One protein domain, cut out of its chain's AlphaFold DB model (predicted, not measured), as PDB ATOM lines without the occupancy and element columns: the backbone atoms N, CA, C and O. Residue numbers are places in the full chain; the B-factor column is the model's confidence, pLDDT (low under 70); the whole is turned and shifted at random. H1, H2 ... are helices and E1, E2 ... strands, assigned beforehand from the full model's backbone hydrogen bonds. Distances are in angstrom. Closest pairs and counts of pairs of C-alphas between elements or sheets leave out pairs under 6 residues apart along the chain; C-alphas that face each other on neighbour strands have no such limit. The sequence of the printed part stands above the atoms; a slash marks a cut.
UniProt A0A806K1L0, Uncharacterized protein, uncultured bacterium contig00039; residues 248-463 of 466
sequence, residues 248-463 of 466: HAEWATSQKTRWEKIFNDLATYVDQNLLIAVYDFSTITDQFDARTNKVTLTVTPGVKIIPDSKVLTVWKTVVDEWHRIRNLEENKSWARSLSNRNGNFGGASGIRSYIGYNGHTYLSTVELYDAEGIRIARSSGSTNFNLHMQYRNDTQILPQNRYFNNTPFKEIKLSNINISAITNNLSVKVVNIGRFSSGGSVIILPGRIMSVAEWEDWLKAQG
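AT A GLANCE: This is residues 248 to 463 of the 466 residues of an uncharacterized protein of uncultured bacterium contig00039 (UniProt A0A806K1L0). Two strongly twisted sheets of four strands, E5 E2 E1 E8 and E4 E3 E6 E7, lie partly face to face in one part of an elongated body. From one end of them the long H1 and H2 run out side by side, touching near the sheets, with H3 and H4 packed on H1, while H5 and H6 pack on the first sheet. The 216 printed residues hold six named helices and eight named strands, in the order H1 E1 E2 H2 H3 H4 E3 E4 H5 E5 E6 E7 E8 H6. The first sheet is mixed, the second all antiparallel, and the class is mixed, helices and strands. The whole is loose, with a radius of gyration of the C-alphas of 21.6 A, and spans 76 by 40 by 27 A.

HOW THE PARTS SIT: One sheet runs E5, residues 410 to 418, E2, 294 to 307, E1, 275 to 289, and E8, 448 to 451. Within hydrogen-bond range are N 285 and O 298 in the antiparallel hairpin E1 and E2, 2.9 A, N 414 and O 297 between antiparallel E5 and E2, 2.8 A, and N 279 and O 450 between parallel E1 and E8, 2.9 A. E1 bends by 71 degrees at residue 282. The other sheet runs E4, residues 375 to 385, E3, 360 to 369, E6, 427 to 436, and E7, 442 to 445. Its antiparallel pairs include N 366 and O 379 in the hairpin E3 and E4, 2.9 A, N 365 and O 432 between E3 and E6, 2.9 A, and N 435 and O 443 in the hairpin E6 and E7, 2.8 A, each within hydrogen-bond range. Between the sheets, the closest C-alphas of E4 and E5 are those of Ser 379 and Leu 414, 5.4 A. H5, residues 400 to 406, and H6, 452 to 461, are on one face of the first sheet, two layers, at heights over the sheet of 8.5 A and 8.3 A. H1, residues 248 to 273, only grazes the second sheet with residues 270 to 273. With residues 266 to 273 alone it touches residues 311 to 315 of H2, 309 to 325, closest C-alphas Val 270 and Val 311, 6.3 A, at a shallow tilt of 20 degrees, opposite ways. H3, residues 329 to 339, touches H4, 348 to 354, closest C-alphas Ser 339 and Ser 349, 5.1 A. Every O i to N i+4 pair is within hydrogen-bond range in H1, H2, H4, H5 and H6, and 5 of 7 in H3.

IN THESE COORDINATES: H1 is 35.9 A long from C-alpha 248 at (-66.174, -50.619, 13.503), and H2 24.3 A. E1 and E2 are each 36.1 A, E3 28.9 A. H6 ends at C-alpha 461, (-42.566, -11.790, 10.127).

THE WHOLE: The C-alphas farthest apart, those of His 248 and Arg 291, are 78.0 A apart. The printed part has no cut, and E4 to H5 is the long link. The pLDDT is under 70 at residues 339 to 359 and 383 to 391.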
ATOM      1  N   HIS A 248     -65.961 -51.538  12.391       83.12
ATOM      2  CA  HIS A 248     -66.174 -50.619  13.503       83.12
ATOM      3  C   HIS A 248     -65.238 -50.935  14.685       83.12
ATOM      4  O   HIS A 248     -64.610 -50.030  15.229       83.12
ATOM      5  N   ALA A 249     -65.076 -52.204  15.069       84.88
ATOM      6  CA  ALA A 249     -64.142 -52.589  16.131       84.88
ATOM      7  C   ALA A 249     -62.673 -52.298  15.760       84.88
ATOM      8  O   ALA A 249     -61.901 -51.812  16.595       84.88
ATOM      9  N   GLU A 250     -62.291 -52.559  14.506       86.69
ATOM     10  CA  GLU A 250     -60.966 -52.240  13.961       86.69
ATOM     11  C   GLU A 250     -60.730 -50.721  13.947       86.69
ATOM     12  O   GLU A 250     -59.689 -50.258  14.419       86.69
ATOM     13  N   TRP A 251     -61.726 -49.937  13.522       86.81
ATOM     14  CA  TRP A 251     -61.698 -48.473  13.574       86.81
ATOM     15  C   TRP A 251     -61.567 -47.945  15.005       86.81
ATOM     16  O   TRP A 251     -60.715 -47.106  15.271       86.81
ATOM     17  N   ALA A 252     -62.348 -48.447  15.964       84.94
ATOM     18  CA  ALA A 252     -62.271 -47.989  17.353       84.94
ATOM     19  C   ALA A 252     -60.888 -48.278  17.969       84.94
ATOM     20  O   ALA A 252     -60.333 -47.459  18.705       84.94
ATOM     21  N   THR A 253     -60.300 -49.429  17.626       87.31
ATOM     22  CA  THR A 253     -58.950 -49.807  18.065       87.31
ATOM     23  C   THR A 253     -57.887 -48.903  17.441       87.31
ATOM     24  O   THR A 253     -57.006 -48.420  18.154       87.31
ATOM     25  N   SER A 254     -57.976 -48.627  16.136       87.88
ATOM     26  CA  SER A 254     -57.027 -47.744  15.452       87.88
ATOM     27  C   SER A 254     -57.143 -46.298  15.936       87.88
ATOM     28  O   SER A 254     -56.120 -45.663  16.189       87.88
ATOM     29  N   GLN A 255     -58.362 -45.805  16.177       85.50
ATOM     30  CA  GLN A 255     -58.605 -44.491  16.774       85.50
ATOM     31  C   GLN A 255     -57.965 -44.379  18.152       85.50
ATOM     32  O   GLN A 255     -57.264 -43.406  18.416       85.50
ATOM     33  N   LYS A 256     -58.142 -45.377  19.022       87.44
ATOM     34  CA  LYS A 256     -57.516 -45.367  20.346       87.44
ATOM     35  C   LYS A 256     -55.995 -45.214  20.252       87.44
ATOM     36  O   LYS A 256     -55.440 -44.320  20.886       87.44
ATOM     37  N   THR A 257     -55.339 -46.052  19.450       88.44
ATOM     38  CA  THR A 257     -53.880 -46.003  19.258       88.44
ATOM     39  C   THR A 257     -53.436 -44.656  18.686       88.44
ATOM     40  O   THR A 257     -52.486 -44.054  19.187       88.44
ATOM     41  N   ARG A 258     -54.154 -44.148  17.676       89.62
ATOM     42  CA  ARG A 258     -53.898 -42.840  17.058       89.62
ATOM     43  C   ARG A 258     -53.966 -41.710  18.086       89.62
ATOM     44  O   ARG A 258     -53.029 -40.930  18.203       89.62
ATOM     45  N   TRP A 259     -55.034 -41.640  18.873       89.62
ATOM     46  CA  TRP A 259     -55.222 -40.578  19.863       89.62
ATOM     47  C   TRP A 259     -54.254 -40.660  21.039       89.62
ATOM     48  O   TRP A 259     -53.803 -39.625  21.519       89.62
ATOM     49  N   GLU A 260     -53.885 -41.862  21.490       86.81
ATOM     50  CA  GLU A 260     -52.818 -42.024  22.484       86.81
ATOM     51  C   GLU A 260     -51.485 -41.461  21.966       86.81
ATOM     52  O   GLU A 260     -50.791 -40.760  22.705       86.81
ATOM     53  N   LYS A 261     -51.166 -41.676  20.682       89.56
ATOM     54  CA  LYS A 261     -50.008 -41.050  20.031       89.56
ATOM     55  C   LYS A 261     -50.145 -39.526  19.962       89.56
ATOM     56  O   LYS A 261     -49.269 -38.836  20.468       89.56
ATOM     57  N   ILE A 262     -51.259 -39.004  19.435       90.31
ATOM     58  CA  ILE A 262     -51.556 -37.557  19.364       90.31
ATOM     59  C   ILE A 262     -51.369 -36.894  20.734       90.31
ATOM     60  O   ILE A 262     -50.809 -35.807  20.828       90.31
ATOM     61  N   PHE A 263     -51.820 -37.540  21.808       88.12
ATOM     62  CA  PHE A 263     -51.687 -37.019  23.164       88.12
ATOM     63  C   PHE A 263     -50.236 -36.945  23.645       88.12
ATOM     64  O   PHE A 263     -49.840 -35.924  24.211       88.12
ATOM     65  N   ASN A 264     -49.443 -37.987  23.398       86.88
ATOM     66  CA  ASN A 264     -48.022 -38.002  23.751       86.88
ATOM     67  C   ASN A 264     -47.221 -36.983  22.925       86.88
ATOM     68  O   ASN A 264     -46.397 -36.242  23.470       86.88
ATOM     69  N   ASP A 265     -47.506 -36.907  21.626       90.00
ATOM     70  CA  ASP A 265     -46.876 -35.956  20.713       90.00
ATOM     71  C   ASP A 265     -47.250 -34.520  21.088       90.00
ATOM     72  O   ASP A 265     -46.386 -33.649  21.113       90.00
ATOM     73  N   LEU A 266     -48.510 -34.267  21.464       90.00
ATOM     74  CA  LEU A 266     -48.958 -32.945  21.897       90.00
ATOM     75  C   LEU A 266     -48.263 -32.521  23.186       90.00
ATOM     76  O   LEU A 266     -47.822 -31.380  23.281       90.00
ATOM     77  N   ALA A 267     -48.152 -33.415  24.170       85.75
ATOM     78  CA  ALA A 267     -47.428 -33.118  25.404       85.75
ATOM     79  C   ALA A 267     -45.973 -32.728  25.100       85.75
ATOM     80  O   ALA A 267     -45.507 -31.683  25.548       85.75
ATOM     81  N   THR A 268     -45.295 -33.513  24.260       87.94
ATOM     82  CA  THR A 268     -43.920 -33.233  23.822       87.94
ATOM     83  C   THR A 268     -43.826 -31.894  23.086       87.94
ATOM     84  O   THR A 268     -42.982 -31.063  23.411       87.94
ATOM     85  N   TYR A 269     -44.729 -31.646  22.137       90.81
ATOM     86  CA  TYR A 269     -44.770 -30.418  21.352       90.81
ATOM     87  C   TYR A 269     -44.978 -29.179  22.227       90.81
ATOM     88  O   TYR A 269     -44.272 -28.184  22.058       90.81
ATOM     89  N   VAL A 270     -45.908 -29.235  23.186       87.62
ATOM     90  CA  VAL A 270     -46.156 -28.131  24.121       87.62
ATOM     91  C   VAL A 270     -44.930 -27.897  25.007       87.62
ATOM     92  O   VAL A 270     -44.503 -26.752  25.135       87.62
ATOM     93  N   ASP A 271     -44.310 -28.940  25.559       84.69
ATOM     94  CA  ASP A 271     -43.113 -28.804  26.410       84.69
ATOM     95  C   ASP A 271     -41.950 -28.136  25.679       84.69
ATOM     96  O   ASP A 271     -41.210 -27.354  26.275       84.69
ATOM     97  N   GLN A 272     -41.808 -28.431  24.388       88.44
ATOM     98  CA  GLN A 272     -40.710 -27.941  23.563       88.44
ATOM     99  C   GLN A 272     -40.948 -26.557  22.952       88.44
ATOM    100  O   GLN A 272     -39.987 -25.911  22.545       88.44
ATOM    101  N   ASN A 273     -42.201 -26.111  22.827       90.50
ATOM    102  CA  ASN A 273     -42.515 -24.928  22.019       90.50
ATOM    103  C   ASN A 273     -43.356 -23.870  22.743       90.50
ATOM    104  O   ASN A 273     -43.464 -22.755  22.244       90.50
ATOM    105  N   LEU A 274     -43.975 -24.179  23.889       90.62
ATOM    106  CA  LEU A 274     -44.955 -23.279  24.510       90.62
ATOM    107  C   LEU A 274     -44.357 -21.943  24.948       90.62
ATOM    108  O   LEU A 274     -45.078 -20.951  24.963       90.62
ATOM    109  N   LEU A 275     -43.095 -21.904  25.373       91.25
ATOM    110  CA  LEU A 275     -42.554 -20.743  26.076       91.25
ATOM    111  C   LEU A 275     -41.680 -19.866  25.190       91.25
ATOM    112  O   LEU A 275     -40.721 -20.317  24.561       91.25
ATOM    113  N   ILE A 276     -41.964 -18.571  25.264       93.25
ATOM    114  CA  ILE A 276     -41.134 -17.509  24.723       93.25
ATOM    115  C   ILE A 276     -40.705 -16.614  25.887       93.25
ATOM    116  O   ILE A 276     -41.552 -16.051  26.582       93.25
ATOM    117  N   ALA A 277     -39.400 -16.462  26.103       94.38
ATOM    118  CA  ALA A 277     -38.858 -15.418  26.959       94.38
ATOM    119  C   ALA A 277     -38.488 -14.207  26.112       94.38
ATOM    120  O   ALA A 277     -37.693 -14.316  25.178       94.38
ATOM    121  N   VAL A 278     -39.028 -13.049  26.483       95.56
ATOM    122  CA  VAL A 278     -38.584 -11.768  25.943       95.56
ATOM    123  C   VAL A 278     -37.880 -10.980  27.032       95.56
ATOM    124  O   VAL A 278     -38.412 -10.846  28.137       95.56
ATOM    125  N   TYR A 279     -36.693 -10.468  26.731       95.88
ATOM    126  CA  TYR A 279     -35.897  -9.690  27.670       95.88
ATOM    127  C   TYR A 279     -35.656  -8.261  27.186       95.88
ATOM    128  O   TYR A 279     -35.529  -7.992  25.992       95.88
ATOM    129  N   ASP A 280     -35.582  -7.356  28.155       96.50
ATOM    130  CA  ASP A 280     -35.185  -5.966  27.996       96.50
ATOM    131  C   ASP A 280     -34.201  -5.620  29.116       96.50
ATOM    132  O   ASP A 280     -34.568  -5.508  30.290       96.50
ATOM    133  N   PHE A 281     -32.930  -5.506  28.738       94.94
ATOM    134  CA  PHE A 281     -31.820  -5.193  29.636       94.94
ATOM    135  C   PHE A 281     -31.276  -3.782  29.395       94.94
ATOM    136  O   PHE A 281     -30.107  -3.516  29.660       94.94
ATOM    137  N   SER A 282     -32.115  -2.883  28.870       94.06
ATOM    138  CA  SER A 282     -31.737  -1.502  28.552       94.06
ATOM    139  C   SER A 282     -31.290  -0.690  29.768       94.06
ATOM    140  O   SER A 282     -30.469   0.212  29.615       94.06
ATOM    141  N   THR A 283     -31.792  -1.005  30.969       95.81
ATOM    142  CA  THR A 283     -31.421  -0.309  32.208       95.81
ATOM    143  C   THR A 283     -30.836  -1.278  33.231       95.81
ATOM    144  O   THR A 283     -31.478  -2.250  33.636       95.81
ATOM    145  N   ILE A 284     -29.623  -0.981  33.698       95.56
ATOM    146  CA  ILE A 284     -28.965  -1.685  34.802       95.56
ATOM    147  C   ILE A 284     -28.627  -0.647  35.869       95.56
ATOM    148  O   ILE A 284     -27.935   0.326  35.585       95.56
ATOM    149  N   THR A 285     -29.125  -0.848  37.085       96.62
ATOM    150  CA  THR A 285     -28.789  -0.027  38.253       96.62
ATOM    151  C   THR A 285     -28.010  -0.850  39.266       96.62
ATOM    152  O   THR A 285     -28.155  -2.073  39.327       96.62
ATOM    153  N   ASP A 286     -27.176  -0.199  40.068       96.31
ATOM    154  CA  ASP A 286     -26.357  -0.853  41.080       96.31
ATOM    155  C   ASP A 286     -26.705  -0.401  42.504       96.31
ATOM    156  O   ASP A 286     -27.176   0.708  42.757       96.31
ATOM    157  N   GLN A 287     -26.489  -1.311  43.452       97.31
ATOM    158  CA  GLN A 287     -26.515  -1.034  44.880       97.31
ATOM    159  C   GLN A 287     -25.275  -1.646  45.532       97.31
ATOM    160  O   GLN A 287     -25.098  -2.868  45.546       97.31
ATOM    161  N   PHE A 288     -24.438  -0.783  46.097       95.81
ATOM    162  CA  PHE A 288     -23.174  -1.136  46.733       95.81
ATOM    163  C   PHE A 288     -23.323  -1.387  48.239       95.81
ATOM    164  O   PHE A 288     -23.905  -0.573  48.957       95.81
ATOM    165  N   ASP A 289     -22.738  -2.481  48.733       95.81
ATOM    166  CA  ASP A 289     -22.524  -2.732  50.160       95.81
ATOM    167  C   ASP A 289     -21.023  -2.684  50.482       95.81
ATOM    168  O   ASP A 289     -20.281  -3.657  50.303       95.81
ATOM    169  N   ALA A 290     -20.597  -1.535  51.014       94.62
ATOM    170  CA  ALA A 290     -19.222  -1.268  51.435       94.62
ATOM    171  C   ALA A 290     -18.712  -2.259  52.485       94.62
ATOM    172  O   ALA A 290     -17.520  -2.553  52.533       94.62
ATOM    173  N   ARG A 291     -19.604  -2.772  53.343       96.25
ATOM    174  CA  ARG A 291     -19.219  -3.640  54.459       96.25
ATOM    175  C   ARG A 291     -18.826  -5.026  53.970       96.25
ATOM    176  O   ARG A 291     -17.928  -5.642  54.533       96.25
ATOM    177  N   THR A 292     -19.531  -5.535  52.963       96.62
ATOM    178  CA  THR A 292     -19.310  -6.887  52.430       96.62
ATOM    179  C   THR A 292     -18.502  -6.903  51.139       96.62
ATOM    180  O   THR A 292     -18.197  -7.986  50.645       96.62
ATOM    181  N   ASN A 293     -18.132  -5.730  50.616       96.56
ATOM    182  CA  ASN A 293     -17.484  -5.566  49.320       96.56
ATOM    183  C   ASN A 293     -18.266  -6.287  48.203       96.56
ATOM    184  O   ASN A 293     -17.693  -6.973  47.347       96.56
ATOM    185  N   LYS A 294     -19.592  -6.107  48.213       97.44
ATOM    186  CA  LYS A 294     -20.508  -6.697  47.237       97.44
ATOM    187  C   LYS A 294     -21.360  -5.641  46.553       97.44
ATOM    188  O   LYS A 294     -21.723  -4.633  47.153       97.44
ATOM    189  N   VAL A 295     -21.736  -5.921  45.312       96.81
ATOM    190  CA  VAL A 295     -22.716  -5.155  44.547       96.81
ATOM    191  C   VAL A 295     -23.918  -6.034  44.209       96.81
ATOM    192  O   VAL A 295     -23.803  -7.247  44.004       96.81
ATOM    193  N   THR A 296     -25.092  -5.413  44.187       97.06
ATOM    194  CA  THR A 296     -26.295  -5.974  43.576       97.06
ATOM    195  C   THR A 296     -26.620  -5.172  42.331       97.06
ATOM    196  O   THR A 296     -26.826  -3.968  42.429       97.06
ATOM    197  N   LEU A 297     -26.681  -5.839  41.181       96.62
ATOM    198  CA  LEU A 297     -27.149  -5.235  39.938       96.62
ATOM    199  C   LEU A 297     -28.627  -5.558  39.745       96.62
ATOM    200  O   LEU A 297     -29.043  -6.708  39.898       96.62
ATOM    201  N   THR A 298     -29.413  -4.550  39.404       96.62
ATOM    202  CA  THR A 298     -30.842  -4.670  39.135       96.62
ATOM    203  C   THR A 298     -31.095  -4.328  37.677       96.62
ATOM    204  O   THR A 298     -30.784  -3.231  37.224       96.62
ATOM    205  N   VAL A 299     -31.647  -5.283  36.936       95.00
ATOM    206  CA  VAL A 299     -31.928  -5.145  35.508       95.00
ATOM    207  C   VAL A 299     -33.410  -4.859  35.316       95.00
ATOM    208  O   VAL A 299     -34.261  -5.662  35.715       95.00
ATOM    209  N   THR A 300     -33.701  -3.718  34.694       95.12
ATOM    210  CA  THR A 300     -35.054  -3.235  34.408       95.12
ATOM    211  C   THR A 300     -35.189  -2.859  32.926       95.12
ATOM    212  O   THR A 300     -34.253  -2.301  32.355       95.12
ATOM    213  N   PRO A 301     -36.331  -3.155  32.277       95.00
ATOM    214  CA  PRO A 301     -37.504  -3.878  32.789       95.00
ATOM    215  C   PRO A 301     -37.259  -5.348  33.186       95.00
ATOM    216  O   PRO A 301     -37.949  -5.848  34.073       95.00
ATOM    217  N   GLY A 302     -36.264  -6.023  32.599       94.50
ATOM    218  CA  GLY A 302     -35.868  -7.391  32.951       94.50
ATOM    219  C   GLY A 302     -36.387  -8.440  31.965       94.50
ATOM    220  O   GLY A 302     -36.180  -8.315  30.761       94.50
ATOM    221  N   VAL A 303     -37.032  -9.506  32.446       94.31
ATOM    222  CA  VAL A 303     -37.493 -10.633  31.604       94.31
ATOM    223  C   VAL A 303     -38.992 -10.839  31.746       94.31
ATOM    224  O   VAL A 303     -39.551 -10.696  32.830       94.31
ATOM    225  N   LYS A 304     -39.659 -11.242  30.669       92.25
ATOM    226  CA  LYS A 304     -41.002 -11.818  30.731       92.25
ATOM    227  C   LYS A 304     -41.087 -13.117  29.959       92.25
ATOM    228  O   LYS A 304     -40.418 -13.290  28.948       92.25
ATOM    229  N   ILE A 305     -41.947 -14.006  30.437       90.81
ATOM    230  CA  ILE A 305     -42.246 -15.292  29.810       90.81
ATOM    231  C   ILE A 305     -43.696 -15.241  29.348       90.81
ATOM    232  O   ILE A 305     -44.576 -14.886  30.131       90.81
ATOM    233  N   ILE A 306     -43.937 -15.579  28.087       90.69
ATOM    234  CA  ILE A 306     -45.258 -15.580  27.461       90.69
ATOM    235  C   ILE A 306     -45.473 -16.878  26.677       90.69
ATOM    236  O   ILE A 306     -44.499 -17.496  26.243       90.69
ATOM    237  N   PRO A 307     -46.732 -17.303  26.491       91.12
ATOM    238  CA  PRO A 307     -47.050 -18.482  25.711       91.12
ATOM    239  C   PRO A 307     -46.944 -18.186  24.211       91.12
ATOM    240  O   PRO A 307     -47.239 -17.072  23.759       91.12
ATOM    241  N   ASP A 308     -46.606 -19.209  23.438       92.06
ATOM    242  CA  ASP A 308     -46.730 -19.214  21.989       92.06
ATOM    243  C   ASP A 308     -48.186 -19.525  21.587       92.06
ATOM    244  O   ASP A 308     -48.711 -20.622  21.797       92.06
ATOM    245  N   SER A 309     -48.850 -18.538  20.992       91.88
ATOM    246  CA  SER A 309     -50.220 -18.617  20.478       91.88
ATOM    247  C   SER A 309     -50.414 -19.725  19.438       91.88
ATOM    248  O   SER A 309     -51.494 -20.317  19.387       91.88
ATOM    249  N   LYS A 310     -49.383 -20.072  18.655       92.00
ATOM    250  CA  LYS A 310     -49.415 -21.197  17.712       92.00
ATOM    251  C   LYS A 310     -49.594 -22.509  18.466       92.00
ATOM    252  O   LYS A 310     -50.494 -23.285  18.154       92.00
ATOM    253  N   VAL A 311     -48.783 -22.726  19.500       91.69
ATOM    254  CA  VAL A 311     -48.843 -23.929  20.342       91.69
ATOM    255  C   VAL A 311     -50.192 -24.031  21.042       91.69
ATOM    256  O   VAL A 311     -50.803 -25.097  21.061       91.69
ATOM    257  N   LEU A 312     -50.702 -22.907  21.553       91.12
ATOM    258  CA  LEU A 312     -52.031 -22.846  22.158       91.12
ATOM    259  C   LEU A 312     -53.152 -23.173  21.164       91.12
ATOM    260  O   LEU A 312     -54.129 -23.819  21.539       91.12
ATOM    261  N   THR A 313     -53.011 -22.760  19.904       92.12
ATOM    262  CA  THR A 313     -53.981 -23.054  18.841       92.12
ATOM    263  C   THR A 313     -53.970 -24.537  18.475       92.12
ATOM    264  O   THR A 313     -55.034 -25.154  18.413       92.12
ATOM    265  N   VAL A 314     -52.786 -25.146  18.323       93.69
ATOM    266  CA  VAL A 314     -52.647 -26.599  18.111       93.69
ATOM    267  C   VAL A 314     -53.273 -27.364  19.277       93.69
ATOM    268  O   VAL A 314     -54.132 -28.218  19.062       93.69
ATOM    269  N   TRP A 315     -52.922 -27.008  20.518       91.50
ATOM    270  CA  TRP A 315     -53.509 -27.619  21.712       91.50
ATOM    271  C   TRP A 315     -55.033 -27.504  21.722       91.50
ATOM    272  O   TRP A 315     -55.717 -28.508  21.921       91.50
ATOM    273  N   LYS A 316     -55.580 -26.307  21.468       89.31
ATOM    274  CA  LYS A 316     -57.030 -26.092  21.456       89.31
ATOM    275  C   LYS A 316     -57.711 -26.983  20.422       89.31
ATOM    276  O   LYS A 316     -58.707 -27.611  20.750       89.31
ATOM    277  N   THR A 317     -57.146 -27.084  19.225       92.38
ATOM    278  CA  THR A 317     -57.686 -27.894  18.123       92.38
ATOM    279  C   THR A 317     -57.769 -29.366  18.495       92.38
ATOM    280  O   THR A 317     -58.819 -29.988  18.355       92.38
ATOM    281  N   VAL A 318     -56.689 -29.911  19.061       91.25
ATOM    282  CA  VAL A 318     -56.663 -31.301  19.532       91.25
ATOM    283  C   VAL A 318     -57.686 -31.524  20.643       91.25
ATOM    284  O   VAL A 318     -58.364 -32.551  20.666       91.25
ATOM    285  N   VAL A 319     -57.826 -30.572  21.569       88.12
ATOM    286  CA  VAL A 319     -58.778 -30.684  22.679       88.12
ATOM    287  C   VAL A 319     -60.228 -30.570  22.200       88.12
ATOM    288  O   VAL A 319     -61.048 -31.383  22.635       88.12
ATOM    289  N   ASP A 320     -60.543 -29.626  21.309       87.88
ATOM    290  CA  ASP A 320     -61.864 -29.454  20.686       87.88
ATOM    291  C   ASP A 320     -62.280 -30.747  19.960       87.88
ATOM    292  O   ASP A 320     -63.383 -31.268  20.159       87.88
ATOM    293  N   GLU A 321     -61.364 -31.328  19.188       89.88
ATOM    294  CA  GLU A 321     -61.635 -32.530  18.406       89.88
ATOM    295  C   GLU A 321     -61.737 -33.788  19.282       89.88
ATOM    296  O   GLU A 321     -62.656 -34.600  19.136       89.88
ATOM    297  N   TRP A 322     -60.895 -33.898  20.312       88.06
ATOM    298  CA  TRP A 322     -61.056 -34.921  21.344       88.06
ATOM    299  C   TRP A 322     -62.421 -34.815  22.036       88.06
ATOM    300  O   TRP A 322     -63.075 -35.818  22.328       88.06
ATOM    301  N   HIS A 323     -62.878 -33.595  22.317       85.00
ATOM    302  CA  HIS A 323     -64.187 -33.353  22.909       85.00
ATOM    303  C   HIS A 323     -65.332 -33.867  22.042       85.00
ATOM    304  O   HIS A 323     -66.305 -34.391  22.595       85.00
ATOM    305  N   ARG A 324     -65.206 -33.742  20.719       85.88
ATOM    306  CA  ARG A 324     -66.161 -34.277  19.750       85.88
ATOM    307  C   ARG A 324     -66.210 -35.801  19.823       85.88
ATOM    308  O   ARG A 324     -67.288 -36.368  19.992       85.88
ATOM    309  N   ILE A 325     -65.053 -36.460  19.775       84.12
ATOM    310  CA  ILE A 325     -64.999 -37.921  19.638       84.12
ATOM    311  C   ILE A 325     -65.172 -38.691  20.955       84.12
ATOM    312  O   ILE A 325     -65.715 -39.793  20.954       84.12
ATOM    313  N   ARG A 326     -64.774 -38.131  22.103       85.19
ATOM    314  CA  ARG A 326     -64.849 -38.824  23.408       85.19
ATOM    315  C   ARG A 326     -66.278 -39.064  23.896       85.19
ATOM    316  O   ARG A 326     -66.493 -39.863  24.802       85.19
ATOM    317  N   ASN A 327     -67.224 -38.293  23.362       84.19
ATOM    318  CA  ASN A 327     -68.636 -38.364  23.724       84.19
ATOM    319  C   ASN A 327     -69.391 -39.436  22.925       84.19
ATOM    320  O   ASN A 327     -70.524 -39.756  23.293       84.19
ATOM    321  N   LEU A 328     -68.777 -39.986  21.872       83.31
ATOM    322  CA  LEU A 328     -69.304 -41.133  21.137       83.31
ATOM    323  C   LEU A 328     -69.425 -42.336  22.083       83.31
ATOM    324  O   LEU A 328     -68.574 -42.526  22.955       83.31
ATOM    325  N   GLU A 329     -70.501 -43.112  21.954       83.06
ATOM    326  CA  GLU A 329     -70.857 -44.169  22.913       83.06
ATOM    327  C   GLU A 329     -69.733 -45.202  23.054       83.06
ATOM    328  O   GLU A 329     -69.311 -45.529  24.164       83.06
ATOM    329  N   GLU A 330     -69.182 -45.621  21.921       81.31
ATOM    330  CA  GLU A 330     -68.068 -46.549  21.773       81.31
ATOM    331  C   GLU A 330     -66.779 -46.068  22.460       81.31
ATOM    332  O   GLU A 330     -66.001 -46.879  22.966       81.31
ATOM    333  N   ASN A 331     -66.588 -44.752  22.578       83.25
ATOM    334  CA  ASN A 331     -65.404 -44.158  23.193       83.25
ATOM    335  C   ASN A 331     -65.580 -43.878  24.687       83.25
ATOM    336  O   ASN A 331     -64.591 -43.609  25.368       83.25
ATOM    337  N   LYS A 332     -66.797 -43.955  25.245       84.94
ATOM    338  CA  LYS A 332     -67.058 -43.558  26.643       84.94
ATOM    339  C   LYS A 332     -66.250 -44.359  27.659       84.94
ATOM    340  O   LYS A 332     -65.809 -43.791  28.659       84.94
ATOM    341  N   SER A 333     -66.088 -45.666  27.456       83.62
ATOM    342  CA  SER A 333     -65.332 -46.531  28.375       83.62
ATOM    343  C   SER A 333     -63.839 -46.185  28.355       83.62
ATOM    344  O   SER A 333     -63.230 -45.990  29.409       83.62
ATOM    345  N   TRP A 334     -63.271 -46.012  27.163       83.62
ATOM    346  CA  TRP A 334     -61.886 -45.596  26.978       83.62
ATOM    347  C   TRP A 334     -61.647 -44.168  27.484       83.62
ATOM    348  O   TRP A 334     -60.718 -43.950  28.262       83.62
ATOM    349  N   ALA A 335     -62.526 -43.217  27.175       82.75
ATOM    350  CA  ALA A 335     -62.453 -41.849  27.679       82.75
ATOM    351  C   ALA A 335     -62.464 -41.797  29.219       82.75
ATOM    352  O   ALA A 335     -61.676 -41.059  29.812       82.75
ATOM    353  N   ARG A 336     -63.292 -42.627  29.876       80.25
ATOM    354  CA  ARG A 336     -63.272 -42.807  31.342       80.25
ATOM    355  C   ARG A 336     -61.963 -43.429  31.836       80.25
ATOM    356  O   ARG A 336     -61.451 -43.044  32.884       80.25
ATOM    357  N   SER A 337     -61.385 -44.372  31.091       78.31
ATOM    358  CA  SER A 337     -60.084 -44.952  31.451       78.31
ATOM    359  C   SER A 337     -58.954 -43.915  31.412       78.31
ATOM    360  O   SER A 337     -58.067 -43.945  32.262       78.31
ATOM    361  N   LEU A 338     -59.026 -42.949  30.488       72.44
ATOM    362  CA  LEU A 338     -58.065 -41.851  30.395       72.44
ATOM    363  C   LEU A 338     -58.226 -40.839  31.531       72.44
ATOM    364  O   LEU A 338     -57.221 -40.319  32.007       72.44
ATOM    365  N   SER A 339     -59.452 -40.564  31.995       63.97
ATOM    366  CA  SER A 339     -59.659 -39.667  33.142       63.97
ATOM    367  C   SER A 339     -59.138 -40.250  34.454       63.97
ATOM    368  O   SER A 339     -58.733 -39.494  35.329       63.97
ATOM    369  N   ASN A 340     -59.122 -41.580  34.572       54.59
ATOM    370  CA  ASN A 340     -58.711 -42.286  35.786       54.59
ATOM    371  C   ASN A 340     -57.195 -42.529  35.876       54.59
ATOM    372  O   ASN A 340     -56.711 -42.928  36.935       54.59
ATOM    373  N   ARG A 341     -56.427 -42.278  34.803       58.31
ATOM    374  CA  ARG A 341     -54.957 -42.255  34.864       58.31
ATOM    375  C   ARG A 341     -54.504 -40.970  35.563       58.31
ATOM    376  O   ARG A 341     -54.145 -39.981  34.931       58.31
ATOM    377  N   ASN A 342     -54.557 -40.987  36.892       46.69
ATOM    378  CA  ASN A 342     -53.907 -39.998  37.743       46.69
ATOM    379  C   ASN A 342     -52.393 -40.195  37.651       46.69
ATOM    380  O   ASN A 342     -51.842 -41.097  38.272       46.69
ATOM    381  N   GLY A 343     -51.725 -39.356  36.870       49.31
ATOM    382  CA  GLY A 343     -50.270 -39.320  36.839       49.31
ATOM    383  C   GLY A 343     -49.756 -38.875  35.487       49.31
ATOM    384  O   GLY A 343     -49.849 -39.616  34.520       49.31
ATOM    385  N   ASN A 344     -49.219 -37.657  35.460       51.44
ATOM    386  CA  ASN A 344     -48.185 -37.207  34.538       51.44
ATOM    387  C   ASN A 344     -48.386 -37.598  33.056       51.44
ATOM    388  O   ASN A 344     -47.942 -38.638  32.586       51.44
ATOM    389  N   PHE A 345     -48.979 -36.658  32.313       52.62
ATOM    390  CA  PHE A 345     -48.823 -36.462  30.862       52.62
ATOM    391  C   PHE A 345     -49.457 -37.489  29.900       52.62
ATOM    392  O   PHE A 345     -49.654 -37.148  28.741       52.62
ATOM    393  N   GLY A 346     -49.872 -38.680  30.342       45.53
ATOM    394  CA  GLY A 346     -50.289 -39.766  29.431       45.53
ATOM    395  C   GLY A 346     -51.788 -39.906  29.120       45.53
ATOM    396  O   GLY A 346     -52.228 -40.998  28.755       45.53
ATOM    397  N   GLY A 347     -52.614 -38.877  29.329       56.03
ATOM    398  CA  GLY A 347     -54.060 -39.006  29.121       56.03
ATOM    399  C   GLY A 347     -54.807 -37.694  28.912       56.03
ATOM    400  O   GLY A 347     -54.317 -36.606  29.209       56.03
ATOM    401  N   ALA A 348     -56.047 -37.809  28.433       56.53
ATOM    402  CA  ALA A 348     -56.941 -36.685  28.160       56.53
ATOM    403  C   ALA A 348     -57.165 -35.735  29.357       56.53
ATOM    404  O   ALA A 348     -57.427 -34.547  29.158       56.53
ATOM    405  N   SER A 349     -57.105 -36.239  30.594       58.16
ATOM    406  CA  SER A 349     -57.147 -35.426  31.819       58.16
ATOM    407  C   SER A 349     -55.870 -34.599  31.988       58.16
ATOM    408  O   SER A 349     -55.958 -33.403  32.260       58.16
ATOM    409  N   GLY A 350     -54.709 -35.207  31.729       63.69
ATOM    410  CA  GLY A 350     -53.403 -34.551  31.694       63.69
ATOM    411  C   GLY A 350     -53.402 -33.363  30.740       63.69
ATOM    412  O   GLY A 350     -53.148 -32.246  31.174       63.69
ATOM    413  N   ILE A 351     -53.821 -33.562  29.487       60.72
ATOM    414  CA  ILE A 351     -53.830 -32.511  28.451       60.72
ATOM    415  C   ILE A 351     -54.768 -31.347  28.785       60.72
ATOM    416  O   ILE A 351     -54.413 -30.192  28.547       60.72
ATOM    417  N   ARG A 352     -55.939 -31.619  29.385       58.41
ATOM    418  CA  ARG A 352     -56.840 -30.563  29.894       58.41
ATOM    419  C   ARG A 352     -56.192 -29.751  31.002       58.41
ATOM    420  O   ARG A 352     -56.353 -28.536  31.050       58.41
ATOM    421  N   SER A 353     -55.514 -30.439  31.917       58.53
ATOM    422  CA  SER A 353     -54.895 -29.813  33.081       58.53
ATOM    423  C   SER A 353     -53.600 -29.076  32.751       58.53
ATOM    424  O   SER A 353     -53.199 -28.188  33.501       58.53
ATOM    425  N   TYR A 354     -52.980 -29.418  31.620       60.34
ATOM    426  CA  TYR A 354     -51.598 -29.079  31.335       60.34
ATOM    427  C   TYR A 354     -51.356 -27.589  31.120       60.34
ATOM    428  O   TYR A 354     -50.470 -27.004  31.733       60.34
ATOM    429  N   ILE A 355     -52.177 -26.959  30.283       56.94
ATOM    430  CA  ILE A 355     -52.033 -25.529  29.988       56.94
ATOM    431  C   ILE A 355     -52.829 -24.674  30.992       56.94
ATOM    432  O   ILE A 355     -52.599 -23.474  31.091       56.94
ATOM    433  N   GLY A 356     -53.744 -25.271  31.768       47.38
ATOM    434  CA  GLY A 356     -54.800 -24.515  32.450       47.38
ATOM    435  C   GLY A 356     -55.009 -24.714  33.947       47.38
ATOM    436  O   GLY A 356     -55.670 -23.872  34.553       47.38
ATOM    437  N   TYR A 357     -54.556 -25.820  34.549       46.00
ATOM    438  CA  TYR A 357     -55.077 -26.224  35.867       46.00
ATOM    439  C   TYR A 357     -54.064 -26.134  37.006       46.00
ATOM    440  O   TYR A 357     -54.449 -25.846  38.135       46.00
ATOM    441  N   ASN A 358     -52.776 -26.307  36.720       54.78
ATOM    442  CA  ASN A 358     -51.729 -26.152  37.720       54.78
ATOM    443  C   ASN A 358     -50.933 -24.902  37.373       54.78
ATOM    444  O   ASN A 358     -50.328 -24.846  36.307       54.78
ATOM    445  N   GLY A 359     -50.954 -23.893  38.248       60.59
ATOM    446  CA  GLY A 359     -50.107 -22.710  38.114       60.59
ATOM    447  C   GLY A 359     -48.647 -23.144  38.041       60.59
ATOM    448  O   GLY A 359     -48.015 -23.403  39.062       60.59
ATOM    449  N   HIS A 360     -48.128 -23.292  36.826       73.12
ATOM    450  CA  HIS A 360     -46.739 -23.634  36.617       73.12
ATOM    451  C   HIS A 360     -45.909 -22.388  36.912       73.12
ATOM    452  O   HIS A 360     -46.095 -21.324  36.315       73.12
ATOM    453  N   THR A 361     -44.986 -22.512  37.860       83.19
ATOM    454  CA  THR A 361     -43.959 -21.498  38.050       83.19
ATOM    455  C   THR A 361     -42.890 -21.729  36.997       83.19
ATOM    456  O   THR A 361     -42.177 -22.739  37.021       83.19
ATOM    457  N   TYR A 362     -42.797 -20.787  36.067       86.69
ATOM    458  CA  TYR A 362     -41.728 -20.760  35.088       86.69
ATOM    459  C   TYR A 362     -40.578 -19.913  35.616       86.69
ATOM    460  O   TYR A 362     -40.758 -18.945  36.360       86.69
ATOM    461  N   LEU A 363     -39.379 -20.312  35.240       89.81
ATOM    462  CA  LEU A 363     -38.127 -19.705  35.634       89.81
ATOM    463  C   LEU A 363     -37.424 -19.192  34.392       89.81
ATOM    464  O   LEU A 363     -37.338 -19.904  33.398       89.81
ATOM    465  N   SER A 364     -36.859 -17.999  34.474       91.50
ATOM    466  CA  SER A 364     -35.823 -17.544  33.552       91.50
ATOM    467  C   SER A 364     -34.508 -17.477  34.312       91.50
ATOM    468  O   SER A 364     -34.405 -16.728  35.291       91.50
ATOM    469  N   THR A 365     -33.503 -18.233  33.875       94.25
ATOM    470  CA  THR A 365     -32.141 -18.062  34.388       94.25
ATOM    471  C   THR A 365     -31.474 -16.926  33.628       94.25
ATOM    472  O   THR A 365     -31.384 -16.966  32.401       94.25
ATOM    473  N   VAL A 366     -30.970 -15.946  34.371       94.50
ATOM    474  CA  VAL A 366     -30.235 -14.800  33.841       94.50
ATOM    475  C   VAL A 366     -28.819 -14.822  34.391       94.50
ATOM    476  O   VAL A 366     -28.610 -15.003  35.593       94.50
ATOM    477  N   GLU A 367     -27.847 -14.647  33.510       96.75
ATOM    478  CA  GLU A 367     -26.429 -14.642  33.845       96.75
ATOM    479  C   GLU A 367     -25.779 -13.321  33.432       96.75
ATOM    480  O   GLU A 367     -26.180 -12.690  32.452       96.75
ATOM    481  N   LEU A 368     -24.789 -12.912  34.221       96.44
ATOM    482  CA  LEU A 368     -23.936 -11.753  33.985       96.44
ATOM    483  C   LEU A 368     -22.552 -12.239  33.568       96.44
ATOM    484  O   LEU A 368     -21.988 -13.103  34.245       96.44
ATOM    485  N   TYR A 369     -22.000 -11.641  32.522       96.88
ATOM    486  CA  TYR A 369     -20.667 -11.928  32.008       96.88
ATOM    487  C   TYR A 369     -19.818 -10.657  31.944       96.88
ATOM    488  O   TYR A 369     -20.365  -9.569  31.741       96.88
ATOM    489  N   ASP A 370     -18.504 -10.808  32.109       95.44
ATOM    490  CA  ASP A 370     -17.522  -9.743  31.873       95.44
ATOM    491  C   ASP A 370     -17.222  -9.544  30.373       95.44
ATOM    492  O   ASP A 370     -17.914 -10.077  29.496       95.44
ATOM    493  N   ALA A 371     -16.191  -8.743  30.085       93.38
ATOM    494  CA  ALA A 371     -15.776  -8.384  28.735       93.38
ATOM    495  C   ALA A 371     -15.176  -9.583  27.983       93.38
ATOM    496  O   ALA A 371     -15.279  -9.674  26.762       93.38
ATOM    497  N   GLU A 372     -14.570 -10.505  28.726       94.62
ATOM    498  CA  GLU A 372     -13.954 -11.737  28.254       94.62
ATOM    499  C   GLU A 372     -14.978 -12.873  28.085       94.62
ATOM    500  O   GLU A 372     -14.650 -13.942  27.568       94.62
ATOM    501  N   GLY A 373     -16.232 -12.653  28.492       94.06
ATOM    502  CA  GLY A 373     -17.305 -13.639  28.415       94.06
ATOM    503  C   GLY A 373     -17.290 -14.662  29.555       94.06
ATOM    504  O   GLY A 373     -17.938 -15.706  29.446       94.06
ATOM    505  N   ILE A 374     -16.588 -14.388  30.654       95.00
ATOM    506  CA  ILE A 374     -16.587 -15.210  31.864       95.00
ATOM    507  C   ILE A 374     -17.808 -14.849  32.710       95.00
ATOM    508  O   ILE A 374     -18.123 -13.683  32.950       95.00
ATOM    509  N   ARG A 375     -18.526 -15.871  33.186       96.81
ATOM    510  CA  ARG A 375     -19.718 -15.684  34.020       96.81
ATOM    511  C   ARG A 375     -19.335 -15.163  35.409       96.81
ATOM    512  O   ARG A 375     -18.747 -15.899  36.201       96.81
ATOM    513  N   ILE A 376     -19.798 -13.962  35.739       95.94
ATOM    514  CA  ILE A 376     -19.608 -13.311  37.041       95.94
ATOM    515  C   ILE A 376     -20.717 -13.694  38.031       95.94
ATOM    516  O   ILE A 376     -20.455 -13.967  39.202       95.94
ATOM    517  N   ALA A 377     -21.974 -13.693  37.580       94.69
ATOM    518  CA  ALA A 377     -23.129 -13.873  38.456       94.69
ATOM    519  C   ALA A 377     -24.275 -14.603  37.757       94.69
ATOM    520  O   ALA A 377     -24.376 -14.626  36.531       94.69
ATOM    521  N   ARG A 378     -25.161 -15.188  38.564       94.50
ATOM    522  CA  ARG A 378     -26.366 -15.880  38.108       94.50
ATOM    523  C   ARG A 378     -27.527 -15.536  39.026       94.50
ATOM    524  O   ARG A 378     -27.389 -15.579  40.245       94.50
ATOM    525  N   SER A 379     -28.674 -15.255  38.431       91.94
ATOM    526  CA  SER A 379     -29.944 -15.102  39.126       91.94
ATOM    527  C   SER A 379     -31.028 -15.891  38.402       91.94
ATOM    528  O   SER A 379     -30.888 -16.260  37.236       91.94
ATOM    529  N   SER A 380     -32.099 -16.209  39.113       85.38
ATOM    530  CA  SER A 380     -33.278 -16.845  38.534       85.38
ATOM    531  C   SER A 380     -34.489 -15.991  38.862       85.38
ATOM    532  O   SER A 380     -34.821 -15.793  40.028       85.38
ATOM    533  N   GLY A 381     -35.141 -15.475  37.824       76.06
ATOM    534  CA  GLY A 381     -36.434 -14.820  37.951       76.06
ATOM    535  C   GLY A 381     -37.533 -15.870  37.877       76.06
ATOM    536  O   GLY A 381     -37.652 -16.558  36.863       76.06
ATOM    537  N   SER A 382     -38.337 -16.014  38.929       78.50
ATOM    538  CA  SER A 382     -39.554 -16.823  38.866       78.50
ATOM    539  C   SER A 382     -40.725 -15.963  38.421       78.50
ATOM    540  O   SER A 382     -41.088 -14.995  39.093       78.50
ATOM    541  N   THR A 383     -41.358 -16.348  37.321       69.69
ATOM    542  CA  THR A 383     -42.644 -15.793  36.916       69.69
ATOM    543  C   THR A 383     -43.698 -16.863  37.139       69.69
ATOM    544  O   THR A 383     -43.725 -17.886  36.456       69.69
ATOM    545  N   ASN A 384     -44.589 -16.622  38.101       68.00
ATOM    546  CA  ASN A 384     -45.824 -17.390  38.187       68.00
ATOM    547  C   ASN A 384     -46.681 -16.983  36.998       68.00
ATOM    548  O   ASN A 384     -47.277 -15.903  36.993       68.00
ATOM    549  N   PHE A 385     -46.678 -17.820  35.969       63.34
ATOM    550  CA  PHE A 385     -47.506 -17.591  34.808       63.34
ATOM    551  C   PHE A 385     -48.803 -18.356  35.011       63.34
ATOM    552  O   PHE A 385     -48.907 -19.559  34.786       63.34
ATOM    553  N   ASN A 386     -49.805 -17.628  35.487       57.44
ATOM    554  CA  ASN A 386     -51.162 -18.122  35.549       57.44
ATOM    555  C   ASN A 386     -51.760 -18.050  34.139       57.44
ATOM    556  O   ASN A 386     -52.555 -17.160  33.840       57.44
ATOM    557  N   LEU A 387     -51.412 -19.015  33.281       59.91
ATOM    558  CA  LEU A 387     -52.284 -19.393  32.169       59.91
ATOM    559  C   LEU A 387     -53.556 -19.945  32.800       59.91
ATOM    560  O   LEU A 387     -53.713 -21.148  32.960       59.91
ATOM    561  N   HIS A 388     -54.492 -19.080  33.187       55.84
ATOM    562  CA  HIS A 388     -55.862 -19.498  33.488       55.84
ATOM    563  C   HIS A 388     -56.578 -19.883  32.183       55.84
ATOM    564  O   HIS A 388     -57.703 -19.473  31.914       55.84
ATOM    565  N   MET A 389     -55.919 -20.686  31.350       58.78
ATOM    566  CA  MET A 389     -56.503 -21.331  30.194       58.78
ATOM    567  C   MET A 389     -57.210 -22.593  30.663       58.78
ATOM    568  O   MET A 389     -56.870 -23.710  30.282       58.78
ATOM    569  N   GLN A 390     -58.218 -22.418  31.516       61.38
ATOM    570  CA  GLN A 390     -59.212 -23.464  31.662       61.38
ATOM    571  C   GLN A 390     -59.805 -23.672  30.280       61.38
ATOM    572  O   GLN A 390     -60.358 -22.727  29.712       61.38
ATOM    573  N   TYR A 391     -59.659 -24.882  29.737       63.91
ATOM    574  CA  TYR A 391     -60.389 -25.218  28.535       63.91
ATOM    575  C   TYR A 391     -61.871 -24.985  28.819       63.91
ATOM    576  O   TYR A 391     -62.484 -25.639  29.671       63.91
ATOM    577  N   ARG A 392     -62.427 -24.041  28.086       71.38
ATOM    578  CA  ARG A 392     -63.844 -23.818  27.934       71.38
ATOM    579  C   ARG A 392     -64.105 -23.844  26.435       71.38
ATOM    580  O   ARG A 392     -63.234 -23.503  25.636       71.38
ATOM    581  N   ASN A 393     -65.296 -24.268  26.034       72.12
ATOM    582  CA  ASN A 393     -65.623 -24.321  24.607       72.12
ATOM    583  C   ASN A 393     -65.503 -22.930  23.942       72.12
ATOM    584  O   ASN A 393     -65.249 -22.847  22.746       72.12
ATOM    585  N   ASP A 394     -65.622 -21.854  24.725       77.88
ATOM    586  CA  ASP A 394     -65.460 -20.452  24.335       77.88
ATOM    587  C   ASP A 394     -64.038 -19.894  24.556       77.88
ATOM    588  O   ASP A 394     -63.826 -18.694  24.395       77.88
ATOM    589  N   THR A 395     -63.044 -20.721  24.916       81.62
ATOM    590  CA  THR A 395     -61.658 -20.255  25.067       81.62
ATOM    591  C   THR A 395     -61.150 -19.707  23.737       81.62
ATOM    592  O   THR A 395     -60.829 -20.460  22.817       81.62
ATOM    593  N   GLN A 396     -61.036 -18.386  23.653       85.81
ATOM    594  CA  GLN A 396     -60.421 -17.701  22.527       85.81
ATOM    595  C   GLN A 396     -58.901 -17.681  22.709       85.81
ATOM    596  O   GLN A 396     -58.394 -17.164  23.707       85.81
ATOM    597  N   ILE A 397     -58.169 -18.215  21.730       87.25
ATOM    598  CA  ILE A 397     -56.722 -17.996  21.651       87.25
ATOM    599  C   ILE A 397     -56.499 -16.581  21.131       87.25
ATOM    600  O   ILE A 397     -57.055 -16.188  20.104       87.25
ATOM    601  N   LEU A 398     -55.741 -15.790  21.884       87.50
ATOM    602  CA  LEU A 398     -55.483 -14.404  21.527       87.50
ATOM    603  C   LEU A 398     -54.362 -14.325  20.482       87.50
ATOM    604  O   LEU A 398     -53.471 -15.177  20.474       87.50
ATOM    605  N   PRO A 399     -54.335 -13.267  19.656       87.19
ATOM    606  CA  PRO A 399     -53.158 -12.956  18.863       87.19
ATOM    607  C   PRO A 399     -51.916 -12.817  19.749       87.19
ATOM    608  O   PRO A 399     -51.977 -12.329  20.883       87.19
ATOM    609  N   GLN A 400     -50.768 -13.217  19.213       91.44
ATOM    610  CA  GLN A 400     -49.518 -13.324  19.956       91.44
ATOM    611  C   GLN A 400     -49.088 -12.032  20.678       91.44
ATOM    612  O   GLN A 400     -48.578 -12.069  21.803       91.44
ATOM    613  N   ASN A 401     -49.326 -10.875  20.057       87.00
ATOM    614  CA  ASN A 401     -49.001  -9.563  20.618       87.00
ATOM    615  C   ASN A 401     -49.784  -9.252  21.913       87.00
ATOM    616  O   ASN A 401     -49.270  -8.555  22.789       87.00
ATOM    617  N   ARG A 402     -50.994  -9.800  22.090       87.88
ATOM    618  CA  ARG A 402     -51.814  -9.605  23.295       87.88
ATOM    619  C   ARG A 402     -51.197 -10.301  24.499       87.88
ATOM    620  O   ARG A 402     -51.150  -9.701  25.570       87.88
ATOM    621  N   TYR A 403     -50.676 -11.518  24.328       86.88
ATOM    622  CA  TYR A 403     -49.961 -12.222  25.397       86.88
ATOM    623  C   TYR A 403     -48.731 -11.438  25.860       86.88
ATOM    624  O   TYR A 403     -48.487 -11.317  27.059       86.88
ATOM    625  N   PHE A 404     -48.003 -10.834  24.919       87.44
ATOM    626  CA  PHE A 404     -46.868  -9.966  25.221       87.44
ATOM    627  C   PHE A 404     -47.267  -8.687  25.958       87.44
ATOM    628  O   PHE A 404     -46.642  -8.358  26.965       87.44
ATOM    629  N   ASN A 405     -48.275  -7.963  25.468       86.31
ATOM    630  CA  ASN A 405     -48.685  -6.671  26.025       86.31
ATOM    631  C   ASN A 405     -49.309  -6.806  27.421       86.31
ATOM    632  O   ASN A 405     -49.119  -5.937  28.265       86.31
ATOM    633  N   ASN A 406     -50.028  -7.899  27.672       87.06
ATOM    634  CA  ASN A 406     -50.709  -8.124  28.947       87.06
ATOM    635  C   ASN A 406     -49.792  -8.728  30.023       87.06
ATOM    636  O   ASN A 406     -50.197  -8.830  31.180       87.06
ATOM    637  N   THR A 407     -48.574  -9.140  29.657       86.00
ATOM    638  CA  THR A 407     -47.612  -9.732  30.591       86.00
ATOM    639  C   THR A 407     -46.562  -8.691  30.984       86.00
ATOM    640  O   THR A 407     -45.784  -8.267  30.121       86.00
ATOM    641  N   PRO A 408     -46.497  -8.279  32.263       90.69
ATOM    642  CA  PRO A 408     -45.489  -7.332  32.714       90.69
ATOM    643  C   PRO A 408     -44.101  -7.976  32.718       90.69
ATOM    644  O   PRO A 408     -43.955  -9.177  32.962       90.69
ATOM    645  N   PHE A 409     -43.074  -7.157  32.506       93.31
ATOM    646  CA  PHE A 409     -41.700  -7.565  32.770       93.31
ATOM    647  C   PHE A 409     -41.473  -7.814  34.262       93.31
ATOM    648  O   PHE A 409     -42.102  -7.200  35.129       93.31
ATOM    649  N   LYS A 410     -40.574  -8.751  34.552       92.94
ATOM    650  CA  LYS A 410     -40.055  -9.025  35.882       92.94
ATOM    651  C   LYS A 410     -38.627  -8.520  35.962       92.94
ATOM    652  O   LYS A 410     -37.753  -8.997  35.239       92.94
ATOM    653  N   GLU A 411     -38.424  -7.599  36.892       94.44
ATOM    654  CA  GLU A 411     -37.105  -7.138  37.299       94.44
ATOM    655  C   GLU A 411     -36.233  -8.323  37.737       94.44
ATOM    656  O   GLU A 411     -36.707  -9.255  38.397       94.44
ATOM    657  N   ILE A 412     -34.949  -8.268  37.386       94.62
ATOM    658  CA  ILE A 412     -33.966  -9.288  37.750       94.62
ATOM    659  C   ILE A 412     -32.904  -8.668  38.649       94.62
ATOM    660  O   ILE A 412     -32.249  -7.705  38.264       94.62
ATOM    661  N   LYS A 413     -32.690  -9.264  39.826       95.69
ATOM    662  CA  LYS A 413     -31.618  -8.873  40.749       95.69
ATOM    663  C   LYS A 413     -30.492  -9.896  40.728       95.69
ATOM    664  O   LYS A 413     -30.709 -11.067  41.038       95.69
ATOM    665  N   LEU A 414     -29.294  -9.450  40.373       95.81
ATOM    666  CA  LEU A 414     -28.043 -10.200  40.427       95.81
ATOM    667  C   LEU A 414     -27.284  -9.728  41.670       95.81
ATOM    668  O   LEU A 414     -26.612  -8.700  41.648       95.81
ATOM    669  N   SER A 415     -27.458 -10.438  42.782       95.81
ATOM    670  CA  SER A 415     -26.944 -10.026  44.094       95.81
ATOM    671  C   SER A 415     -25.646 -10.740  44.464       95.81
ATOM    672  O   SER A 415     -25.304 -11.777  43.902       95.81
ATOM    673  N   ASN A 416     -24.979 -10.226  45.500       94.88
ATOM    674  CA  ASN A 416     -23.771 -10.808  46.091       94.88
ATOM    675  C   ASN A 416     -22.559 -10.893  45.150       94.88
ATOM    676  O   ASN A 416     -21.713 -11.770  45.325       94.88
ATOM    677  N   ILE A 417     -22.459  -9.991  44.178       96.44
ATOM    678  CA  ILE A 417     -21.341  -9.967  43.234       96.44
ATOM    679  C   ILE A 417     -20.150  -9.285  43.902       96.44
ATOM    680  O   ILE A 417     -20.297  -8.177  44.409       96.44
ATOM    681  N   ASN A 418     -18.974  -9.912  43.905       96.38
ATOM    682  CA  ASN A 418     -17.763  -9.250  44.395       96.38
ATOM    683  C   ASN A 418     -17.433  -8.054  43.497       96.38
ATOM    684  O   ASN A 418     -17.352  -8.211  42.281       96.38
ATOM    685  N   ILE A 419     -17.185  -6.883  44.085       95.00
ATOM    686  CA  ILE A 419     -16.879  -5.661  43.314       95.00
ATOM    687  C   ILE A 419     -15.649  -5.842  42.422       95.00
ATOM    688  O   ILE A 419     -15.619  -5.327  41.314       95.00
ATOM    689  N   SER A 420     -14.665  -6.630  42.859       94.94
ATOM    690  CA  SER A 420     -13.468  -6.930  42.065       94.94
ATOM    691  C   SER A 420     -13.746  -7.718  40.778       94.94
ATOM    692  O   SER A 420     -12.851  -7.832  39.951       94.94
ATOM    693  N   ALA A 421     -14.941  -8.296  40.622       93.31
ATOM    694  CA  ALA A 421     -15.368  -8.997  39.411       93.31
ATOM    695  C   ALA A 421     -16.166  -8.096  38.448       93.31
ATOM    696  O   ALA A 421     -16.561  -8.547  37.379       93.31
ATOM    697  N   ILE A 422     -16.439  -6.843  38.826       93.25
ATOM    698  CA  ILE A 422     -17.133  -5.877  37.973       93.25
ATOM    699  C   ILE A 422     -16.126  -5.224  37.031       93.25
ATOM    700  O   ILE A 422     -15.155  -4.613  37.473       93.25
ATOM    701  N   THR A 423     -16.383  -5.331  35.731       92.31
ATOM    702  CA  THR A 423     -15.604  -4.675  34.677       92.31
ATOM    703  C   THR A 423     -16.408  -3.537  34.047       92.31
ATOM    704  O   THR A 423     -17.605  -3.387  34.289       92.31
ATOM    705  N   ASN A 424     -15.755  -2.728  33.207       90.12
ATOM    706  CA  ASN A 424     -16.420  -1.631  32.491       90.12
ATOM    707  C   ASN A 424     -17.425  -2.123  31.435       90.12
ATOM    708  O   ASN A 424     -18.296  -1.361  31.028       90.12
ATOM    709  N   ASN A 425     -17.303  -3.378  30.991       93.12
ATOM    710  CA  ASN A 425     -18.137  -3.961  29.946       93.12
ATOM    711  C   ASN A 425     -18.802  -5.221  30.491       93.12
ATOM    712  O   ASN A 425     -18.202  -6.293  30.525       93.12
ATOM    713  N   LEU A 426     -20.053  -5.077  30.911       94.06
ATOM    714  CA  LEU A 426     -20.871  -6.183  31.386       94.06
ATOM    715  C   LEU A 426     -21.894  -6.571  30.323       94.06
ATOM    716  O   LEU A 426     -22.484  -5.706  29.676       94.06
ATOM    717  N   SER A 427     -22.158  -7.869  30.185       95.06
ATOM    718  CA  SER A 427     -23.275  -8.360  29.375       95.06
ATOM    719  C   SER A 427     -24.207  -9.238  30.202       95.06
ATOM    720  O   SER A 427     -23.776 -10.135  30.924       95.06
ATOM    721  N   VAL A 428     -25.507  -8.966  30.106       95.25
ATOM    722  CA  VAL A 428     -26.557  -9.758  30.756       95.25
ATOM    723  C   VAL A 428     -27.239 -10.607  29.692       95.25
ATOM    724  O   VAL A 428     -27.576 -10.103  28.622       95.25
ATOM    725  N   LYS A 429     -27.448 -11.897  29.967       95.19
ATOM    726  CA  LYS A 429     -28.105 -12.825  29.035       95.19
ATOM    727  C   LYS A 429     -29.113 -13.700  29.762       95.19
ATOM    728  O   LYS A 429     -28.852 -14.172  30.868       95.19
ATOM    729  N   VAL A 430     -30.247 -13.970  29.121       94.75
ATOM    730  CA  VAL A 430     -31.104 -15.095  29.517       94.75
ATOM    731  C   VAL A 430     -30.487 -16.357  28.923       94.75
ATOM    732  O   VAL A 430     -30.304 -16.432  27.712       94.75
ATOM    733  N   VAL A 431     -30.144 -17.333  29.761       94.75
ATOM    734  CA  VAL A 431     -29.438 -18.551  29.311       94.75
ATOM    735  C   VAL A 431     -30.352 -19.759  29.184       94.75
ATOM    736  O   VAL A 431     -30.069 -20.668  28.413       94.75
ATOM    737  N   ASN A 432     -31.443 -19.796  29.946       93.38
ATOM    738  CA  ASN A 432     -32.460 -20.826  29.813       93.38
ATOM    739  C   ASN A 432     -33.793 -20.389  30.418       93.38
ATOM    740  O   ASN A 432     -33.869 -19.475  31.247       93.38
ATOM    741  N   ILE A 433     -34.829 -21.108  30.004       91.81
ATOM    742  CA  ILE A 433     -36.156 -21.080  30.592       91.81
ATOM    743  C   ILE A 433     -36.384 -22.454  31.217       91.81
ATOM    744  O   ILE A 433     -35.972 -23.475  30.671       91.81
ATOM    745  N   GLY A 434     -37.021 -22.495  32.376       89.31
ATOM    746  CA  GLY A 434     -37.361 -23.740  33.038       89.31
ATOM    747  C   GLY A 434     -38.741 -23.706  33.663       89.31
ATOM    748  O   GLY A 434     -39.392 -22.666  33.750       89.31
ATOM    749  N   ARG A 435     -39.181 -24.864  34.131       88.31
ATOM    750  CA  ARG A 435     -40.410 -25.044  34.898       88.31
ATOM    751  C   ARG A 435     -40.094 -25.794  36.181       88.31
ATOM    752  O   ARG A 435     -39.395 -26.804  36.140       88.31
ATOM    753  N   PHE A 436     -40.657 -25.347  37.299       84.69
ATOM    754  CA  PHE A 436     -40.637 -26.143  38.523       84.69
ATOM    755  C   PHE A 436     -41.548 -27.364  38.387       84.69
ATOM    756  O   PHE A 436     -42.743 -27.248  38.103       84.69
ATOM    757  N   SER A 437     -40.979 -28.544  38.608       82.31
ATOM    758  CA  SER A 437     -41.742 -29.768  38.801       82.31
ATOM    759  C   SER A 437     -42.345 -29.793  40.208       82.31
ATOM    760  O   SER A 437     -41.857 -29.135  41.129       82.31
ATOM    761  N   SER A 438     -43.382 -30.607  40.409       73.94
ATOM    762  CA  SER A 438     -43.972 -30.836  41.735       73.94
ATOM    763  C   SER A 438     -42.979 -31.426  42.749       73.94
ATOM    764  O   SER A 438     -43.221 -31.346  43.948       73.94
ATOM    765  N   GLY A 439     -41.863 -31.999  42.284       81.62
ATOM    766  CA  GLY A 439     -40.770 -32.498  43.120       81.62
ATOM    767  C   GLY A 439     -39.703 -31.451  43.457       81.62
ATOM    768  O   GLY A 439     -38.654 -31.813  43.977       81.62
ATOM    769  N   GLY A 440     -39.917 -30.175  43.115       83.75
ATOM    770  CA  GLY A 440     -38.970 -29.083  43.370       83.75
ATOM    771  C   GLY A 440     -37.786 -29.016  42.398       83.75
ATOM    772  O   GLY A 440     -36.998 -28.076  42.467       83.75
ATOM    773  N   SER A 441     -37.658 -29.969  41.469       87.62
ATOM    774  CA  SER A 441     -36.638 -29.915  40.419       87.62
ATOM    775  C   SER A 441     -37.025 -28.930  39.316       87.62
ATOM    776  O   SER A 441     -38.199 -28.785  38.972       87.62
ATOM    777  N   VAL A 442     -36.029 -28.260  38.738       87.38
ATOM    778  CA  VAL A 442     -36.222 -27.390  37.574       87.38
ATOM    779  C   VAL A 442     -36.003 -28.208  36.311       87.38
ATOM    780  O   VAL A 442     -34.912 -28.726  36.084       87.38
ATOM    781  N   ILE A 443     -37.036 -28.304  35.483       88.25
ATOM    782  CA  ILE A 443     -36.946 -28.885  34.146       88.25
ATOM    783  C   ILE A 443     -36.623 -27.741  33.194       88.25
ATOM    784  O   ILE A 443     -37.426 -26.815  33.070       88.25
ATOM    785  N   ILE A 444     -35.456 -27.783  32.556       90.31
ATOM    786  CA  ILE A 444     -35.109 -26.830  31.499       90.31
ATOM    787  C   ILE A 444     -35.967 -27.143  30.279       90.31
ATOM    788  O   ILE A 444     -36.013 -28.286  29.832       90.31
ATOM    789  N   LEU A 445     -36.663 -26.129  29.777       86.62
ATOM    790  CA  LEU A 445     -37.535 -26.252  28.622       86.62
ATOM    791  C   LEU A 445     -36.852 -25.612  27.411       86.62
ATOM    792  O   LEU A 445     -36.272 -24.527  27.550       86.62
ATOM    793  N   PRO A 446     -36.922 -26.242  26.227       84.88
ATOM    794  CA  PRO A 446     -36.609 -25.547  24.993       84.88
ATOM    795  C   PRO A 446     -37.603 -24.395  24.868       84.88
ATOM    796  O   PRO A 446     -38.812 -24.578  24.976       84.88
ATOM    797  N   GLY A 447     -37.095 -23.183  24.724       84.50
ATOM    798  CA  GLY A 447     -37.937 -22.012  24.582       84.50
ATOM    799  C   GLY A 447     -37.187 -20.932  23.841       84.50
ATOM    800  O   GLY A 447     -35.958 -20.849  23.905       84.50
ATOM    801  N   ARG A 448     -37.930 -20.118  23.096       93.25
ATOM    802  CA  ARG A 448     -37.331 -19.029  22.327       93.25
ATOM    803  C   ARG A 448     -36.953 -17.915  23.285       93.25
ATOM    804  O   ARG A 448     -37.791 -17.461  24.059       93.25
ATOM    805  N   ILE A 449     -35.703 -17.485  23.226       95.19
ATOM    806  CA  ILE A 449     -35.188 -16.362  24.000       95.19
ATOM    807  C   ILE A 449     -34.906 -15.248  23.003       95.19
ATOM    808  O   ILE A 449     -34.114 -15.439  22.088       95.19
ATOM    809  N   MET A 450     -35.580 -14.114  23.161       96.56
ATOM    810  CA  MET A 450     -35.485 -12.982  22.242       96.56
ATOM    811  C   MET A 450     -35.341 -11.681  23.029       96.56
ATOM    812  O   MET A 450     -35.950 -11.506  24.084       96.56
ATOM    813  N   SER A 451     -34.551 -10.750  22.519       96.50
ATOM    814  CA  SER A 451     -34.619  -9.344  22.909       96.50
ATOM    815  C   SER A 451     -35.953  -8.736  22.462       96.50
ATOM    816  O   SER A 451     -36.677  -9.309  21.643       96.50
ATOM    817  N   VAL A 452     -36.295  -7.550  22.969       96.31
ATOM    818  CA  VAL A 452     -37.477  -6.810  22.490       96.31
ATOM    819  C   VAL A 452     -37.414  -6.543  20.981       96.31
ATOM    820  O   VAL A 452     -38.428  -6.706  20.310       96.31
ATOM    821  N   ALA A 453     -36.243  -6.197  20.440       95.94
ATOM    822  CA  ALA A 453     -36.081  -5.942  19.009       95.94
ATOM    823  C   ALA A 453     -36.330  -7.209  18.171       95.94
ATOM    824  O   ALA A 453     -37.159  -7.198  17.263       95.94
ATOM    825  N   GLU A 454     -35.695  -8.330  18.538       96.25
ATOM    826  CA  GLU A 454     -35.905  -9.625  17.869       96.25
ATOM    827  C   GLU A 454     -37.368 -10.079  17.953       96.25
ATOM    828  O   GLU A 454     -37.917 -10.611  16.991       96.25
ATOM    829  N   TRP A 455     -38.025  -9.838  19.089       94.88
ATOM    830  CA  TRP A 455     -39.447 -10.108  19.261       94.88
ATOM    831  C   TRP A 455     -40.322  -9.291  18.300       94.88
ATOM    832  O   TRP A 455     -41.266  -9.826  17.714       94.88
ATOM    833  N   GLU A 456     -40.043  -7.996  18.148       94.12
ATOM    834  CA  GLU A 456     -40.793  -7.125  17.243       94.12
ATOM    835  C   GLU A 456     -40.616  -7.542  15.785       94.12
ATOM    836  O   GLU A 456     -41.595  -7.589  15.038       94.12
ATOM    837  N   ASP A 457     -39.398  -7.898  15.389       92.69
ATOM    838  CA  ASP A 457     -39.118  -8.398  14.045       92.69
ATOM    839  C   ASP A 457     -39.778  -9.754  13.798       92.69
ATOM    840  O   ASP A 457     -40.379  -9.974  12.742       92.69
ATOM    841  N   TRP A 458     -39.781 -10.629  14.804       91.69
ATOM    842  CA  TRP A 458     -40.504 -11.889  14.736       91.69
ATOM    843  C   TRP A 458     -42.017 -11.676  14.574       91.69
ATOM    844  O   TRP A 458     -42.624 -12.304  13.707       91.69
ATOM    845  N   LEU A 459     -42.637 -10.755  15.321       89.31
ATOM    846  CA  LEU A 459     -44.062 -10.433  15.154       89.31
ATOM    847  C   LEU A 459     -44.386  -9.902  13.751       89.31
ATOM    848  O   LEU A 459     -45.387 -10.325  13.166       89.31
ATOM    849  N   LYS A 460     -43.537  -9.024  13.195       86.38
ATOM    850  CA  LYS A 460     -43.684  -8.529  11.814       86.38
ATOM    851  C   LYS A 460     -43.638  -9.684  10.814       86.38
ATOM    852  O   LYS A 460     -44.487  -9.752   9.930       86.38
ATOM    853  N   ALA A 461     -42.698 -10.614  10.987       82.44
ATOM    854  CA  ALA A 461     -42.566 -11.790  10.127       82.44
ATOM    855  C   ALA A 461     -43.776 -12.741  10.209       82.44
ATOM    856  O   ALA A 461     -44.059 -13.453   9.253       82.44
ATOM    857  N   GLN A 462     -44.515 -12.742  11.324       78.31
ATOM    858  CA  GLN A 462     -45.767 -13.499  11.468       78.31
ATOM    859  C   GLN A 462     -47.000 -12.768  10.901       78.31
ATOM    860  O   GLN A 462     -48.117 -13.226  11.121       78.31
ATOM    861  N   GLY A 463     -46.838 -11.608  10.251       73.88
ATOM    862  CA  GLY A 463     -47.966 -10.787   9.788       73.88
ATOM    863  C   GLY A 463     -48.749 -10.108  10.920       73.88
ATOM    864  O   GLY A 463     -49.817  -9.549  10.687       73.88
TER     865      GLY A 463